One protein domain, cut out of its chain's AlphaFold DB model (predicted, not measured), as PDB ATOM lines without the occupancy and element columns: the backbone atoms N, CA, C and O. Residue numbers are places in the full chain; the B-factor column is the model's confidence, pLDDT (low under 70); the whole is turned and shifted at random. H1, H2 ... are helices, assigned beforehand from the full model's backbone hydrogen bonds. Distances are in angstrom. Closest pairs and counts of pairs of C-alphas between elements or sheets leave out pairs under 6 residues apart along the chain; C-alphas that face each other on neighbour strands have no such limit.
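AT A GLANCE: This is residues 81 to 193 of the 284 residues of an uncharacterized protein of Mytilus coruscus (UniProt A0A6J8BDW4). One long helix, H5, runs through the domain like a beam, with the helical hairpin H1 and H2 along one side of it, the corner made by H3 and H4 toward its first residues, and the crossed pair H6 and H7 at its last residues. The long link of residues 132 to 143 loops back from the end of H4 to the start of H5. The printed part has 113 residues with seven named helices, H1 to H7 in order, and no named strand: the class is all helix. It is compact, with a radius of gyration of the C-alphas of 14.6 A and spans of 41 by 33 by 24 A.

IN THESE COORDINATES: H1, residues 81 to 90, begins at C-alpha (188.151, 182.848, 149.783). H2 is residues 96 to 103, H3 105 to 116, and H4 120 to 131, 16.7 A long. H5, residues 144 to 163, measures 28.3 A; H6, residues 165 to 177, 18.5 A. H7, residues 184 to 193, ends at C-alpha (194.785, 179.503, 154.147).

HOW THE PARTS SIT: H5 is the hub. With residues 145 to 153 alone it touches H2, closest C-alphas Gly 97 and Phe 149, 4.2 A, at a steep tilt of 64 degrees. H1 and H2, a hairpin, touch at 44 degrees. H4 and H5 only just touch, with 3 pairs of C-alphas within 8 A. H3 and H4 touch about perpendicular, 73 degrees. H6 and H7 touch, closest C-alphas Tyr 168 and Thr 188, 5.2 A. H7 touches H5 about perpendicular, 88 degrees. H3 and H6 are apart. Every O i to N i+4 pair is within hydrogen-bond range in H1, H2, H3, H4, H6 and H7; in H5, 15 of 16.

THE WHOLE: The C-alphas farthest apart, Val 114 and Asp 166, are 41.0 A apart. The printed part has no cut; H4 to H5 is the long link. No printed residue is under 70 in pLDDT.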
ATOM      1  N   PRO A  81     188.709 183.277 151.067       96.69
ATOM      2  CA  PRO A  81     188.151 182.848 149.783       96.69
ATOM      3  C   PRO A  81     189.074 183.129 148.591       96.69
ATOM      4  O   PRO A  81     189.292 182.234 147.780       96.69
ATOM      5  N   THR A  82     189.638 184.336 148.499       97.31
ATOM      6  CA  THR A  82     190.483 184.748 147.365       97.31
ATOM      7  C   THR A  82     191.766 183.920 147.283       97.31
ATOM      8  O   THR A  82     192.092 183.386 146.225       97.31
ATOM      9  N   LEU A  83     192.461 183.743 148.409       97.81
ATOM     10  CA  LEU A  83     193.676 182.928 148.488       97.81
ATOM     11  C   LEU A  83     193.384 181.452 148.205       97.81
ATOM     12  O   LEU A  83     194.179 180.783 147.551       97.81
ATOM     13  N   LEU A  84     192.245 180.940 148.679       98.25
ATOM     14  CA  LEU A  84     191.838 179.562 148.427       98.25
ATOM     15  C   LEU A  84     191.502 179.328 146.949       98.25
ATOM     16  O   LEU A  84     191.914 178.311 146.400       98.25
ATOM     17  N   SER A  85     190.791 180.258 146.305       98.44
ATOM     18  CA  SER A  85     190.524 180.212 144.862       98.44
ATOM     19  C   SER A  85     191.834 180.200 144.070       98.44
ATOM     20  O   SER A  85     192.047 179.290 143.270       98.44
ATOM     21  N   TRP A  86     192.762 181.121 144.366       98.25
ATOM     22  CA  TRP A  86     194.088 181.141 143.740       98.25
ATOM     23  C   TRP A  86     194.837 179.814 143.926       98.25
ATOM     24  O   TRP A  86     195.318 179.248 142.946       98.25
ATOM     25  N   TYR A  87     194.878 179.276 145.149       98.50
ATOM     26  CA  TYR A  87     195.522 177.989 145.429       98.50
ATOM     27  C   TYR A  87     194.897 176.853 144.611       98.50
ATOM     28  O   TYR A  87     195.611 175.992 144.098       98.50
ATOM     29  N   CYS A  88     193.569 176.848 144.476       98.56
ATOM     30  CA  CYS A  88     192.869 175.854 143.672       98.56
ATOM     31  C   CYS A  88     193.291 175.933 142.202       98.56
ATOM     32  O   CYS A  88     193.649 174.905 141.632       98.56
ATOM     33  N   HIS A  89     193.323 177.131 141.615       98.19
ATOM     34  CA  HIS A  89     193.755 177.328 140.227       98.19
ATOM     35  C   HIS A  89     195.210 176.915 140.001       98.19
ATOM     36  O   HIS A  89     195.495 176.199 139.042       98.19
ATOM     37  N   ASP A  90     196.111 177.288 140.913       97.75
ATOM     38  CA  ASP A  90     197.537 176.934 140.850       97.75
ATOM     39  C   ASP A  90     197.766 175.411 140.905       97.75
ATOM     40  O   ASP A  90     198.682 174.881 140.280       97.75
ATOM     41  N   ASN A  91     196.872 174.682 141.582       98.12
ATOM     42  CA  ASN A  91     196.936 173.226 141.733       98.12
ATOM     43  C   ASN A  91     195.967 172.454 140.815       98.12
ATOM     44  O   ASN A  91     195.818 171.239 140.959       98.12
ATOM     45  N   GLY A  92     195.288 173.125 139.878       98.00
ATOM     46  CA  GLY A  92     194.337 172.487 138.958       98.00
ATOM     47  C   GLY A  92     193.089 171.892 139.632       98.00
ATOM     48  O   GLY A  92     192.495 170.947 139.111       98.00
ATOM     49  N   ILE A  93     192.691 172.413 140.794       98.50
ATOM     50  CA  ILE A  93     191.476 172.025 141.518       98.50
ATOM     51  C   ILE A  93     190.301 172.845 140.982       98.50
ATOM     52  O   ILE A  93     190.332 174.072 140.993       98.50
ATOM     53  N   ASN A  94     189.226 172.174 140.563       97.81
ATOM     54  CA  ASN A  94     188.000 172.863 140.161       97.81
ATOM     55  C   ASN A  94     187.363 173.593 141.357       97.81
ATOM     56  O   ASN A  94     186.958 172.957 142.331       97.81
ATOM     57  N   CYS A  95     187.224 174.914 141.253       98.31
ATOM     58  CA  CYS A  95     186.677 175.774 142.303       98.31
ATOM     59  C   CYS A  95     185.594 176.747 141.800       98.31
ATOM     60  O   CYS A  95     185.326 177.753 142.451       98.31
ATOM     61  N   ALA A  96     184.909 176.429 140.695       98.44
ATOM     62  CA  ALA A  96     183.939 177.327 140.052       98.44
ATOM     63  C   ALA A  96     182.863 177.900 141.003       98.44
ATOM     64  O   ALA A  96     182.543 179.083 140.923       98.44
ATOM     65  N   GLY A  97     182.339 177.101 141.943       98.25
ATOM     66  CA  GLY A  97     181.369 177.586 142.936       98.25
ATOM     67  C   GLY A  97     181.958 178.600 143.930       98.25
ATOM     68  O   GLY A  97     181.271 179.531 144.348       98.25
ATOM     69  N   LEU A  98     183.241 178.460 144.285       98.50
ATOM     70  CA  LEU A  98     183.962 179.431 145.112       98.50
ATOM     71  C   LEU A  98     184.238 180.718 144.324       98.50
ATOM     72  O   LEU A  98     184.011 181.806 144.850       98.50
ATOM     73  N   ASP A  99     184.656 180.600 143.062       98.44
ATOM     74  CA  ASP A  99     184.882 181.745 142.172       98.44
ATOM     75  C   ASP A  99     183.596 182.549 141.953       98.44
ATOM     76  O   ASP A  99     183.595 183.775 142.071       98.44
ATOM     77  N   ALA A 100     182.477 181.860 141.715       98.25
ATOM     78  CA  ALA A 100     181.169 182.486 141.580       98.25
ATOM     79  C   ALA A 100     180.754 183.226 142.861       98.25
ATOM     80  O   ALA A 100     180.230 184.337 142.776       98.25
ATOM     81  N   TYR A 101     181.023 182.652 144.043       97.94
ATOM     82  CA  TYR A 101     180.799 183.338 145.318       97.94
ATOM     83  C   TYR A 101     181.670 184.586 145.468       97.94
ATOM     84  O   TYR A 101     181.172 185.611 145.919       97.94
ATOM     85  N   ILE A 102     182.950 184.538 145.092       97.31
ATOM     86  CA  ILE A 102     183.840 185.704 145.182       97.31
ATOM     87  C   ILE A 102     183.348 186.825 144.258       97.31
ATOM     88  O   ILE A 102     183.252 187.971 144.697       97.31
ATOM     89  N   ALA A 103     182.990 186.492 143.017       97.62
ATOM     90  CA  ALA A 103     182.534 187.458 142.019       97.62
ATOM     91  C   ALA A 103     181.188 188.115 142.381       97.62
ATOM     92  O   ALA A 103     181.003 189.302 142.128       97.62
ATOM     93  N   ASN A 104     180.271 187.366 143.005       97.81
ATOM     94  CA  ASN A 104     178.902 187.811 143.301       97.81
ATOM     95  C   ASN A 104     178.627 187.922 144.810       97.81
ATOM     96  O   ASN A 104     177.485 187.836 145.262       97.81
ATOM     97  N   ARG A 105     179.680 188.102 145.614       95.75
ATOM     98  CA  ARG A 105     179.644 187.995 147.081       95.75
ATOM     99  C   ARG A 105     178.526 188.804 147.729       95.75
ATOM    100  O   ARG A 105     177.825 188.297 148.600       95.75
ATOM    101  N   GLU A 106     178.384 190.065 147.332       96.38
ATOM    102  CA  GLU A 106     177.395 190.978 147.911       96.38
ATOM    103  C   GLU A 106     175.960 190.560 147.581       96.38
ATOM    104  O   GLU A 106     175.097 190.598 148.457       96.38
ATOM    105  N   GLU A 107     175.724 190.096 146.355       97.62
ATOM    106  CA  GLU A 107     174.429 189.579 145.914       97.62
ATOM    107  C   GLU A 107     174.068 188.294 146.663       97.62
ATOM    108  O   GLU A 107     172.994 188.208 147.252       97.62
ATOM    109  N   TYR A 108     174.986 187.325 146.719       97.56
ATOM    110  CA  TYR A 108     174.747 186.036 147.377       97.56
ATOM    111  C   TYR A 108     174.535 186.197 148.883       97.56
ATOM    112  O   TYR A 108     173.646 185.578 149.468       97.56
ATOM    113  N   MET A 109     175.314 187.073 149.526       97.06
ATOM    114  CA  MET A 109     175.078 187.419 150.925       97.06
ATOM    115  C   MET A 109     173.717 188.090 151.116       97.06
ATOM    116  O   MET A 109     173.014 187.741 152.061       97.06
ATOM    117  N   GLY A 110     173.337 189.018 150.234       97.62
ATOM    118  CA  GLY A 110     172.036 189.687 150.276       97.62
ATOM    119  C   GLY A 110     170.863 188.714 150.132       97.62
ATOM    120  O   GLY A 110     169.945 188.747 150.950       97.62
ATOM    121  N   ASP A 111     170.920 187.806 149.155       96.44
ATOM    122  CA  ASP A 111     169.923 186.744 148.963       96.44
ATOM    123  C   ASP A 111     169.803 185.863 150.217       96.44
ATOM    124  O   ASP A 111     168.702 185.650 150.734       96.44
ATOM    125  N   TRP A 112     170.932 185.428 150.787       96.50
ATOM    126  CA  TRP A 112     170.926 184.594 151.992       96.50
ATOM    127  C   TRP A 112     170.382 185.329 153.225       96.50
ATOM    128  O   TRP A 112     169.648 184.738 154.023       96.50
ATOM    129  N   MET A 113     170.698 186.620 153.383       97.75
ATOM    130  CA  MET A 113     170.149 187.464 154.452       97.75
ATOM    131  C   MET A 113     168.624 187.556 154.351       97.75
ATOM    132  O   MET A 113     167.935 187.337 155.344       97.75
ATOM    133  N   VAL A 114     168.086 187.821 153.155       96.69
ATOM    134  CA  VAL A 114     166.633 187.908 152.931       96.69
ATOM    135  C   VAL A 114     165.943 186.582 153.245       96.69
ATOM    136  O   VAL A 114     164.890 186.573 153.878       96.69
ATOM    137  N   ARG A 115     166.541 185.458 152.843       94.38
ATOM    138  CA  ARG A 115     165.968 184.120 153.052       94.38
ATOM    139  C   ARG A 115     165.971 183.671 154.506       94.38
ATOM    140  O   ARG A 115     165.023 183.026 154.944       94.38
ATOM    141  N   THR A 116     167.037 183.973 155.240       94.19
ATOM    142  CA  THR A 116     167.235 183.457 156.605       94.19
ATOM    143  C   THR A 116     166.860 184.454 157.697       94.19
ATOM    144  O   THR A 116     166.720 184.060 158.850       94.19
ATOM    145  N   GLY A 117     166.707 185.737 157.359       96.00
ATOM    146  CA  GLY A 117     166.555 186.816 158.336       96.00
ATOM    147  C   GLY A 117     167.837 187.127 159.119       96.00
ATOM    148  O   GLY A 117     167.805 187.955 160.027       96.00
ATOM    149  N   ASN A 118     168.956 186.479 158.778       97.25
ATOM    150  CA  ASN A 118     170.238 186.681 159.440       97.25
ATOM    151  C   ASN A 118     170.860 188.027 159.058       97.25
ATOM    152  O   ASN A 118     170.724 188.525 157.937       97.25
ATOM    153  N   THR A 119     171.631 188.582 159.984       97.31
ATOM    154  CA  THR A 119     172.477 189.748 159.748       97.31
ATOM    155  C   THR A 119     173.620 189.423 158.788       97.31
ATOM    156  O   THR A 119     174.037 188.275 158.616       97.31
ATOM    157  N   ARG A 120     174.204 190.467 158.192       95.31
ATOM    158  CA  ARG A 120     175.367 190.342 157.304       95.31
ATOM    159  C   ARG A 120     176.533 189.594 157.961       95.31
ATOM    160  O   ARG A 120     177.185 188.785 157.299       95.31
ATOM    161  N   ASP A 121     176.786 189.851 159.242       93.56
ATOM    162  CA  ASP A 121     177.882 189.224 159.985       93.56
ATOM    163  C   ASP A 121     177.622 187.738 160.250       93.56
ATOM    164  O   ASP A 121     178.531 186.923 160.091       93.56
ATOM    165  N   GLU A 122     176.381 187.359 160.559       96.88
ATOM    166  CA  GLU A 122     175.986 185.955 160.713       96.88
ATOM    167  C   GLU A 122     176.101 185.189 159.393       96.88
ATOM    168  O   GLU A 122     176.657 184.088 159.362       96.88
ATOM    169  N   VAL A 123     175.658 185.786 158.280       97.31
ATOM    170  CA  VAL A 123     175.813 185.193 156.942       97.31
ATOM    171  C   VAL A 123     177.289 185.042 156.579       97.31
ATOM    172  O   VAL A 123     177.714 183.969 156.145       97.31
ATOM    173  N   LYS A 124     178.106 186.075 156.815       95.75
ATOM    174  CA  LYS A 124     179.558 186.019 156.591       95.75
ATOM    175  C   LYS A 124     180.198 184.896 157.408       95.75
ATOM    176  O   LYS A 124     180.987 184.122 156.866       95.75
ATOM    177  N   ALA A 125     179.863 184.798 158.693       96.44
ATOM    178  CA  ALA A 125     180.378 183.764 159.581       96.44
ATOM    179  C   ALA A 125     179.953 182.360 159.128       96.44
ATOM    180  O   ALA A 125     180.753 181.426 159.188       96.44
ATOM    181  N   HIS A 126     178.723 182.205 158.635       97.38
ATOM    182  CA  HIS A 126     178.214 180.941 158.106       97.38
ATOM    183  C   HIS A 126     178.975 180.476 156.860       97.38
ATOM    184  O   HIS A 126     179.496 179.359 156.848       97.38
ATOM    185  N   LEU A 127     179.113 181.339 155.851       97.38
ATOM    186  CA  LEU A 127     179.833 181.009 154.615       97.38
ATOM    187  C   LEU A 127     181.320 180.741 154.885       97.38
ATOM    188  O   LEU A 127     181.883 179.771 154.376       97.38
ATOM    189  N   LEU A 128     181.949 181.526 155.765       96.06
ATOM    190  CA  LEU A 128     183.327 181.280 156.193       96.06
ATOM    191  C   LEU A 128     183.465 179.950 156.947       96.06
ATOM    192  O   LEU A 128     184.477 179.260 156.807       96.06
ATOM    193  N   ALA A 129     182.467 179.553 157.736       96.75
ATOM    194  CA  ALA A 129     182.491 178.263 158.409       96.75
ATOM    195  C   ALA A 129     182.417 177.096 157.414       96.75
ATOM    196  O   ALA A 129     183.106 176.102 157.629       96.75
ATOM    197  N   ILE A 130     181.651 177.221 156.323       97.94
ATOM    198  CA  ILE A 130     181.622 176.229 155.231       97.94
ATOM    199  C   ILE A 130     183.001 176.106 154.578       97.94
ATOM    200  O   ILE A 130     183.492 174.991 154.410       97.94
ATOM    201  N   ILE A 131     183.664 177.235 154.298       97.12
ATOM    202  CA  ILE A 131     185.040 177.246 153.773       97.12
ATOM    203  C   ILE A 131     185.992 176.497 154.715       97.12
ATOM    204  O   ILE A 131     186.834 175.719 154.278       97.12
ATOM    205  N   ASN A 132     185.804 176.666 156.026       95.19
ATOM    206  CA  ASN A 132     186.537 175.942 157.065       95.19
ATOM    207  C   ASN A 132     185.921 174.566 157.405       95.19
ATOM    208  O   ASN A 132     186.101 174.067 158.517       95.19
ATOM    209  N   GLY A 133     185.189 173.940 156.481       96.12
ATOM    210  CA  GLY A 133     184.758 172.543 156.572       96.12
ATOM    211  C   GLY A 133     183.463 172.266 157.337       96.12
ATOM    212  O   GLY A 133     183.141 171.094 157.560       96.12
ATOM    213  N   ARG A 134     182.688 173.289 157.726       96.25
ATOM    214  CA  ARG A 134     181.344 173.079 158.292       96.25
ATOM    215  C   ARG A 134     180.489 172.308 157.287       96.25
ATOM    216  O   ARG A 134     180.266 172.760 156.169       96.25
ATOM    217  N   LYS A 135     179.975 171.160 157.723       95.75
ATOM    218  CA  LYS A 135     178.966 170.397 156.985       95.75
ATOM    219  C   LYS A 135     177.593 171.021 157.218       95.75
ATOM    220  O   LYS A 135     177.284 171.414 158.344       95.75
ATOM    221  N   VAL A 136     176.791 171.095 156.164       95.81
ATOM    222  CA  VAL A 136     175.402 171.564 156.213       95.81
ATOM    223  C   VAL A 136     174.503 170.529 155.550       95.81
ATOM    224  O   VAL A 136     174.963 169.741 154.719       95.81
ATOM    225  N   ASN A 137     173.229 170.534 155.925       95.44
ATOM    226  CA  ASN A 137     172.203 169.792 155.208       95.44
ATOM    227  C   ASN A 137     171.617 170.742 154.166       95.44
ATOM    228  O   ASN A 137     171.118 171.798 154.547       95.44
ATOM    229  N   LEU A 138     171.735 170.388 152.888       96.00
ATOM    230  CA  LEU A 138     171.121 171.154 151.808       96.00
ATOM    231  C   LEU A 138     169.628 170.828 151.724       96.00
ATOM    232  O   LEU A 138     169.253 169.653 151.777       96.00
ATOM    233  N   ASP A 139     168.809 171.858 151.556       94.50
ATOM    234  CA  ASP A 139     167.382 171.751 151.261       94.50
ATOM    235  C   ASP A 139     167.140 171.799 149.738       94.50
ATOM    236  O   ASP A 139     167.927 172.370 148.975       94.50
ATOM    237  N   SER A 140     166.044 171.206 149.258       93.12
ATOM    238  CA  SER A 140     165.627 171.344 147.858       93.12
ATOM    239  C   SER A 140     165.313 172.793 147.485       93.12
ATOM    240  O   SER A 140     165.581 173.179 146.348       93.12
ATOM    241  N   GLU A 141     164.835 173.595 148.435       94.44
ATOM    242  CA  GLU A 141     164.501 175.012 148.252       94.44
ATOM    243  C   GLU A 141     165.718 175.945 148.372       94.44
ATOM    244  O   GLU A 141     165.607 177.146 148.096       94.44
ATOM    245  N   ASP A 142     166.889 175.418 148.758       96.50
ATOM    246  CA  ASP A 142     168.107 176.223 148.813       96.50
ATOM    247  C   ASP A 142     168.460 176.759 147.408       96.50
ATOM    248  O   ASP A 142     168.323 176.038 146.409       96.50
ATOM    249  N   PRO A 143     168.955 178.007 147.302       96.88
ATOM    250  CA  PRO A 143     169.415 178.582 146.045       96.88
ATOM    251  C   PRO A 143     170.489 177.730 145.377       96.88
ATOM    252  O   PRO A 143     171.380 177.195 146.044       96.88
ATOM    253  N   GLU A 144     170.459 177.673 144.047       97.31
ATOM    254  CA  GLU A 144     171.428 176.886 143.281       97.31
ATOM    255  C   GLU A 144     172.867 177.342 143.547       97.31
ATOM    256  O   GLU A 144     173.727 176.513 143.827       97.31
ATOM    257  N   TRP A 145     173.110 178.657 143.613       97.50
ATOM    258  CA  TRP A 145     174.437 179.202 143.918       97.50
ATOM    259  C   TRP A 145     174.997 178.676 145.249       97.50
ATOM    260  O   TRP A 145     176.197 178.429 145.368       97.50
ATOM    261  N   TYR A 146     174.139 178.481 146.257       98.19
ATOM    262  CA  TYR A 146     174.549 178.018 147.581       98.19
ATOM    263  C   TYR A 146     174.865 176.522 147.566       98.19
ATOM    264  O   TYR A 146     175.861 176.091 148.154       98.19
ATOM    265  N   LYS A 147     174.063 175.736 146.839       98.25
ATOM    266  CA  LYS A 147     174.317 174.309 146.604       98.25
ATOM    267  C   LYS A 147     175.626 174.108 145.843       98.25
ATOM    268  O   LYS A 147     176.453 173.302 146.266       98.25
ATOM    269  N   GLU A 148     175.846 174.857 144.764       98.06
ATOM    270  CA  GLU A 148     177.078 174.830 143.970       98.06
ATOM    271  C   GLU A 148     178.297 175.241 144.801       98.06
ATOM    272  O   GLU A 148     179.314 174.542 144.792       98.06
ATOM    273  N   PHE A 149     178.184 176.322 145.579       98.50
ATOM    274  CA  PHE A 149     179.225 176.761 146.505       98.50
ATOM    275  C   PHE A 149     179.569 175.673 147.529       98.50
ATOM    276  O   PHE A 149     180.737 175.311 147.675       98.50
ATOM    277  N   TYR A 150     178.574 175.104 148.216       98.56
ATOM    278  CA  TYR A 150     178.803 174.077 149.232       98.56
ATOM    279  C   TYR A 150     179.405 172.797 148.640       98.56
ATOM    280  O   TYR A 150     180.401 172.280 149.154       98.56
ATOM    281  N   ASN A 151     178.831 172.291 147.547       98.19
ATOM    282  CA  ASN A 151     179.312 171.076 146.893       98.19
ATOM    283  C   ASN A 151     180.722 171.274 146.316       98.19
ATOM    284  O   ASN A 151     181.575 170.400 146.479       98.19
ATOM    285  N   GLY A 152     180.998 172.437 145.717       98.19
ATOM    286  CA  GLY A 152     182.333 172.820 145.264       98.19
ATOM    287  C   GLY A 152     183.334 172.872 146.419       98.19
ATOM    288  O   GLY A 152     184.394 172.257 146.345       98.19
ATOM    289  N   MET A 153     182.966 173.495 147.542       98.50
ATOM    290  CA  MET A 153     183.801 173.520 148.745       98.50
ATOM    291  C   MET A 153     184.110 172.121 149.278       98.50
ATOM    292  O   MET A 153     185.238 171.869 149.704       98.50
ATOM    293  N   ARG A 154     183.157 171.182 149.219       98.12
ATOM    294  CA  ARG A 154     183.419 169.788 149.605       98.12
ATOM    295  C   ARG A 154     184.481 169.129 148.729       98.12
ATOM    296  O   ARG A 154     185.374 168.483 149.270       98.12
ATOM    297  N   GLN A 155     184.425 169.341 147.418       98.19
ATOM    298  CA  GLN A 155     185.428 168.819 146.484       98.19
ATOM    299  C   GLN A 155     186.805 169.466 146.690       98.19
ATOM    300  O   GLN A 155     187.823 168.773 146.645       98.19
ATOM    301  N   ILE A 156     186.840 170.776 146.963       98.75
ATOM    302  CA  ILE A 156     188.071 171.512 147.277       98.75
ATOM    303  C   ILE A 156     188.729 170.936 148.534       98.75
ATOM    304  O   ILE A 156     189.909 170.592 148.500       98.75
ATOM    305  N   ILE A 157     187.970 170.769 149.624       98.44
ATOM    306  CA  ILE A 157     188.473 170.205 150.887       98.44
ATOM    307  C   ILE A 157     189.076 168.813 150.654       98.44
ATOM    308  O   ILE A 157     190.208 168.553 151.064       98.44
ATOM    309  N   ASP A 158     188.350 167.936 149.959       98.06
ATOM    310  CA  ASP A 158     188.803 166.571 149.681       98.06
ATOM    311  C   ASP A 158     190.072 166.545 148.808       98.06
ATOM    312  O   ASP A 158     190.900 165.641 148.941       98.06
ATOM    313  N   SER A 159     190.242 167.529 147.919       98.56
ATOM    314  CA  SER A 159     191.432 167.678 147.072       98.56
ATOM    315  C   SER A 159     192.632 168.193 147.867       98.56
ATOM    316  O   SER A 159     193.718 167.625 147.766       98.56
ATOM    317  N   ILE A 160     192.428 169.193 148.731       98.44
ATOM    318  CA  ILE A 160     193.477 169.745 149.599       98.44
ATOM    319  C   ILE A 160     194.027 168.683 150.543       98.44
ATOM    320  O   ILE A 160     195.234 168.576 150.697       98.44
ATOM    321  N   ILE A 161     193.177 167.845 151.141       97.88
ATOM    322  CA  ILE A 161     193.643 166.778 152.043       97.88
ATOM    323  C   ILE A 161     194.592 165.805 151.328       97.88
ATOM    324  O   ILE A 161     195.528 165.294 151.942       97.88
ATOM    325  N   LYS A 162     194.352 165.540 150.038       97.94
ATOM    326  CA  LYS A 162     195.197 164.657 149.224       97.94
ATOM    327  C   LYS A 162     196.506 165.330 148.813       97.94
ATOM    328  O   LYS A 162     197.525 164.649 148.761       97.94
ATOM    329  N   LEU A 163     196.463 166.626 148.508       98.00
ATOM    330  CA  LEU A 163     197.633 167.416 148.107       98.00
ATOM    331  C   LEU A 163     198.531 167.785 149.293       98.00
ATOM    332  O   LEU A 163     199.743 167.856 149.135       98.00
ATOM    333  N   GLU A 164     197.947 167.950 150.480       97.44
ATOM    334  CA  GLU A 164     198.616 168.427 151.693       97.44
ATOM    335  C   GLU A 164     198.576 167.380 152.828       97.44
ATOM    336  O   GLU A 164     198.066 167.656 153.927       97.44
ATOM    337  N   PRO A 165     199.102 166.153 152.616       97.44
ATOM    338  CA  PRO A 165     199.020 165.078 153.604       97.44
ATOM    339  C   PRO A 165     199.739 165.428 154.915       97.44
ATOM    340  O   PRO A 165     199.276 165.053 155.994       97.44
ATOM    341  N   ASP A 166     200.823 166.204 154.855       96.19
ATOM    342  CA  ASP A 166     201.569 166.634 156.041       96.19
ATOM    343  C   ASP A 166     200.756 167.605 156.910       96.19
ATOM    344  O   ASP A 166     200.736 167.481 158.140       96.19
ATOM    345  N   LEU A 167     200.023 168.537 156.288       95.38
ATOM    346  CA  LEU A 167     199.115 169.438 157.005       95.38
ATOM    347  C   LEU A 167     197.904 168.687 157.562       95.38
ATOM    348  O   LEU A 167     197.406 169.030 158.639       95.38
ATOM    349  N   TYR A 168     197.441 167.641 156.877       96.94
ATOM    350  CA  TYR A 168     196.390 166.765 157.383       96.94
ATOM    351  C   TYR A 168     196.832 165.989 158.631       96.94
ATOM    352  O   TYR A 168     196.131 165.985 159.648       96.94
ATOM    353  N   GLU A 169     198.036 165.418 158.623       96.00
ATOM    354  CA  GLU A 169     198.603 164.756 159.800       96.00
ATOM    355  C   GLU A 169     198.901 165.739 160.942       96.00
ATOM    356  O   GLU A 169     198.682 165.424 162.119       96.00
ATOM    357  N   LEU A 170     199.327 166.967 160.630       93.44
ATOM    358  CA  LEU A 170     199.463 168.031 161.624       93.44
ATOM    359  C   LEU A 170     198.109 168.374 162.268       93.44
ATOM    360  O   LEU A 170     198.023 168.481 163.497       93.44
ATOM    361  N   ALA A 171     197.046 168.490 161.468       94.38
ATOM    362  CA  ALA A 171     195.692 168.748 161.952       94.38
ATOM    363  C   ALA A 171     195.193 167.619 162.866       94.38
ATOM    364  O   ALA A 171     194.701 167.899 163.961       94.38
ATOM    365  N   LYS A 172     195.400 166.348 162.494       96.06
ATOM    366  CA  LYS A 172     195.085 165.193 163.353       96.06
ATOM    367  C   LYS A 172     195.801 165.256 164.696       96.06
ATOM    368  O   LYS A 172     195.161 165.130 165.739       96.06
ATOM    369  N   LYS A 173     197.118 165.487 164.694       94.00
ATOM    370  CA  LYS A 173     197.919 165.594 165.927       94.00
ATOM    371  C   LYS A 173     197.425 166.737 166.812       94.00
ATOM    372  O   LYS A 173     197.292 166.567 168.023       94.00
ATOM    373  N   SER A 174     197.128 167.888 166.213       91.44
ATOM    374  CA  SER A 174     196.583 169.064 166.901       91.44
ATOM    375  C   SER A 174     195.239 168.767 167.578       91.44
ATOM    376  O   SER A 174     195.042 169.099 168.748       91.44
ATOM    377  N   LYS A 175     194.334 168.078 166.877       92.56
ATOM    378  CA  LYS A 175     193.003 167.700 167.374       92.56
ATOM    379  C   LYS A 175     193.074 166.626 168.459       92.56
ATOM    380  O   LYS A 175     192.498 166.807 169.530       92.56
ATOM    381  N   SER A 176     193.894 165.597 168.250       93.62
ATOM    382  CA  SER A 176     194.153 164.543 169.235       93.62
ATOM    383  C   SER A 176     194.671 165.106 170.566       93.62
ATOM    384  O   SER A 176     194.156 164.736 171.619       93.62
ATOM    385  N   ARG A 177     195.593 166.082 170.542       91.94
ATOM    386  CA  ARG A 177     196.064 166.784 171.758       91.94
ATOM    387  C   ARG A 177     194.951 167.520 172.509       91.94
ATOM    388  O   ARG A 177     195.059 167.702 173.715       91.94
ATOM    389  N   LYS A 178     193.896 167.943 171.809       90.81
ATOM    390  CA  LYS A 178     192.700 168.579 172.382       90.81
ATOM    391  C   LYS A 178     191.608 167.567 172.759       90.81
ATOM    392  O   LYS A 178     190.526 167.984 173.155       90.81
ATOM    393  N   GLY A 179     191.863 166.263 172.617       93.94
ATOM    394  CA  GLY A 179     190.899 165.207 172.931       93.94
ATOM    395  C   GLY A 179     189.698 165.154 171.982       93.94
ATOM    396  O   GLY A 179     188.619 164.740 172.391       93.94
ATOM    397  N   THR A 180     189.850 165.598 170.733       93.06
ATOM    398  CA  THR A 180     188.771 165.612 169.734       93.06
ATOM    399  C   THR A 180     189.298 165.205 168.359       93.06
ATOM    400  O   THR A 180     190.485 165.329 168.086       93.06
ATOM    401  N   ASP A 181     188.424 164.746 167.472       91.06
ATOM    402  CA  ASP A 181     188.671 164.537 166.040       91.06
ATOM    403  C   ASP A 181     187.772 165.436 165.169       91.06
ATOM    404  O   ASP A 181     187.776 165.359 163.937       91.06
ATOM    405  N   TYR A 182     187.018 166.341 165.800       91.00
ATOM    406  CA  TYR A 182     186.049 167.175 165.112       91.00
ATOM    407  C   TYR A 182     186.724 168.129 164.119       91.00
ATOM    408  O   TYR A 182     187.591 168.942 164.476       91.00
ATOM    409  N   ASN A 183     186.249 168.079 162.872       92.06
ATOM    410  CA  ASN A 183     186.628 168.973 161.779       92.06
ATOM    411  C   ASN A 183     188.145 169.003 161.491       92.06
ATOM    412  O   ASN A 183     188.745 170.075 161.371       92.06
ATOM    413  N   ILE A 184     188.788 167.831 161.418       96.75
ATOM    414  CA  ILE A 184     190.196 167.710 160.987       96.75
ATOM    415  C   ILE A 184     190.363 168.272 159.570       96.75
ATOM    416  O   ILE A 184     191.236 169.102 159.351       96.75
ATOM    417  N   GLU A 185     189.476 167.890 158.649       96.56
ATOM    418  CA  GLU A 185     189.466 168.332 157.247       96.56
ATOM    419  C   GLU A 185     189.469 169.859 157.113       96.56
ATOM    420  O   GLU A 185     190.350 170.443 156.487       96.56
ATOM    421  N   GLY A 186     188.524 170.529 157.776       96.00
ATOM    422  CA  GLY A 186     188.458 171.984 157.776       96.00
ATOM    423  C   GLY A 186     189.651 172.642 158.468       96.00
ATOM    424  O   GLY A 186     190.064 173.729 158.078       96.00
ATOM    425  N   THR A 187     190.258 171.970 159.453       95.31
ATOM    426  CA  THR A 187     191.497 172.449 160.088       95.31
ATOM    427  C   THR A 187     192.678 172.395 159.117       95.31
ATOM    428  O   THR A 187     193.504 173.300 159.126       95.31
ATOM    429  N   THR A 188     192.743 171.387 158.248       96.75
ATOM    430  CA  THR A 188     193.758 171.300 157.188       96.75
ATOM    431  C   THR A 188     193.626 172.443 156.192       96.75
ATOM    432  O   THR A 188     194.610 173.132 155.933       96.75
ATOM    433  N   VAL A 189     192.413 172.715 155.701       96.88
ATOM    434  CA  VAL A 189     192.176 173.859 154.801       96.88
ATOM    435  C   VAL A 189     192.500 175.179 155.501       96.88
ATOM    436  O   VAL A 189     193.130 176.055 154.913       96.88
ATOM    437  N   ASN A 190     192.155 175.311 156.785       94.25
ATOM    438  CA  ASN A 190     192.521 176.480 157.579       94.25
ATOM    439  C   ASN A 190     194.043 176.676 157.672       94.25
ATOM    440  O   ASN A 190     194.505 177.806 157.555       94.25
ATOM    441  N   TYR A 191     194.825 175.603 157.821       94.88
ATOM    442  CA  TYR A 191     196.287 175.683 157.819       94.88
ATOM    443  C   TYR A 191     196.847 176.167 156.481       94.88
ATOM    444  O   TYR A 191     197.697 177.058 156.491       94.88
ATOM    445  N   VAL A 192     196.334 175.663 155.354       95.81
ATOM    446  CA  VAL A 192     196.703 176.174 154.023       95.81
ATOM    447  C   VAL A 192     196.415 177.673 153.935       95.81
ATOM    448  O   VAL A 192     197.326 178.461 153.692       95.81
ATOM    449  N   MET A 193     195.179 178.092 154.229       94.88
ATOM    450  CA  MET A 193     194.785 179.503 154.147       94.88
ATOM    451  C   MET A 193     195.622 180.399 155.071       94.88
ATOM    452  O   MET A 193     196.115 181.424 154.616       94.88
TER     453      MET A 193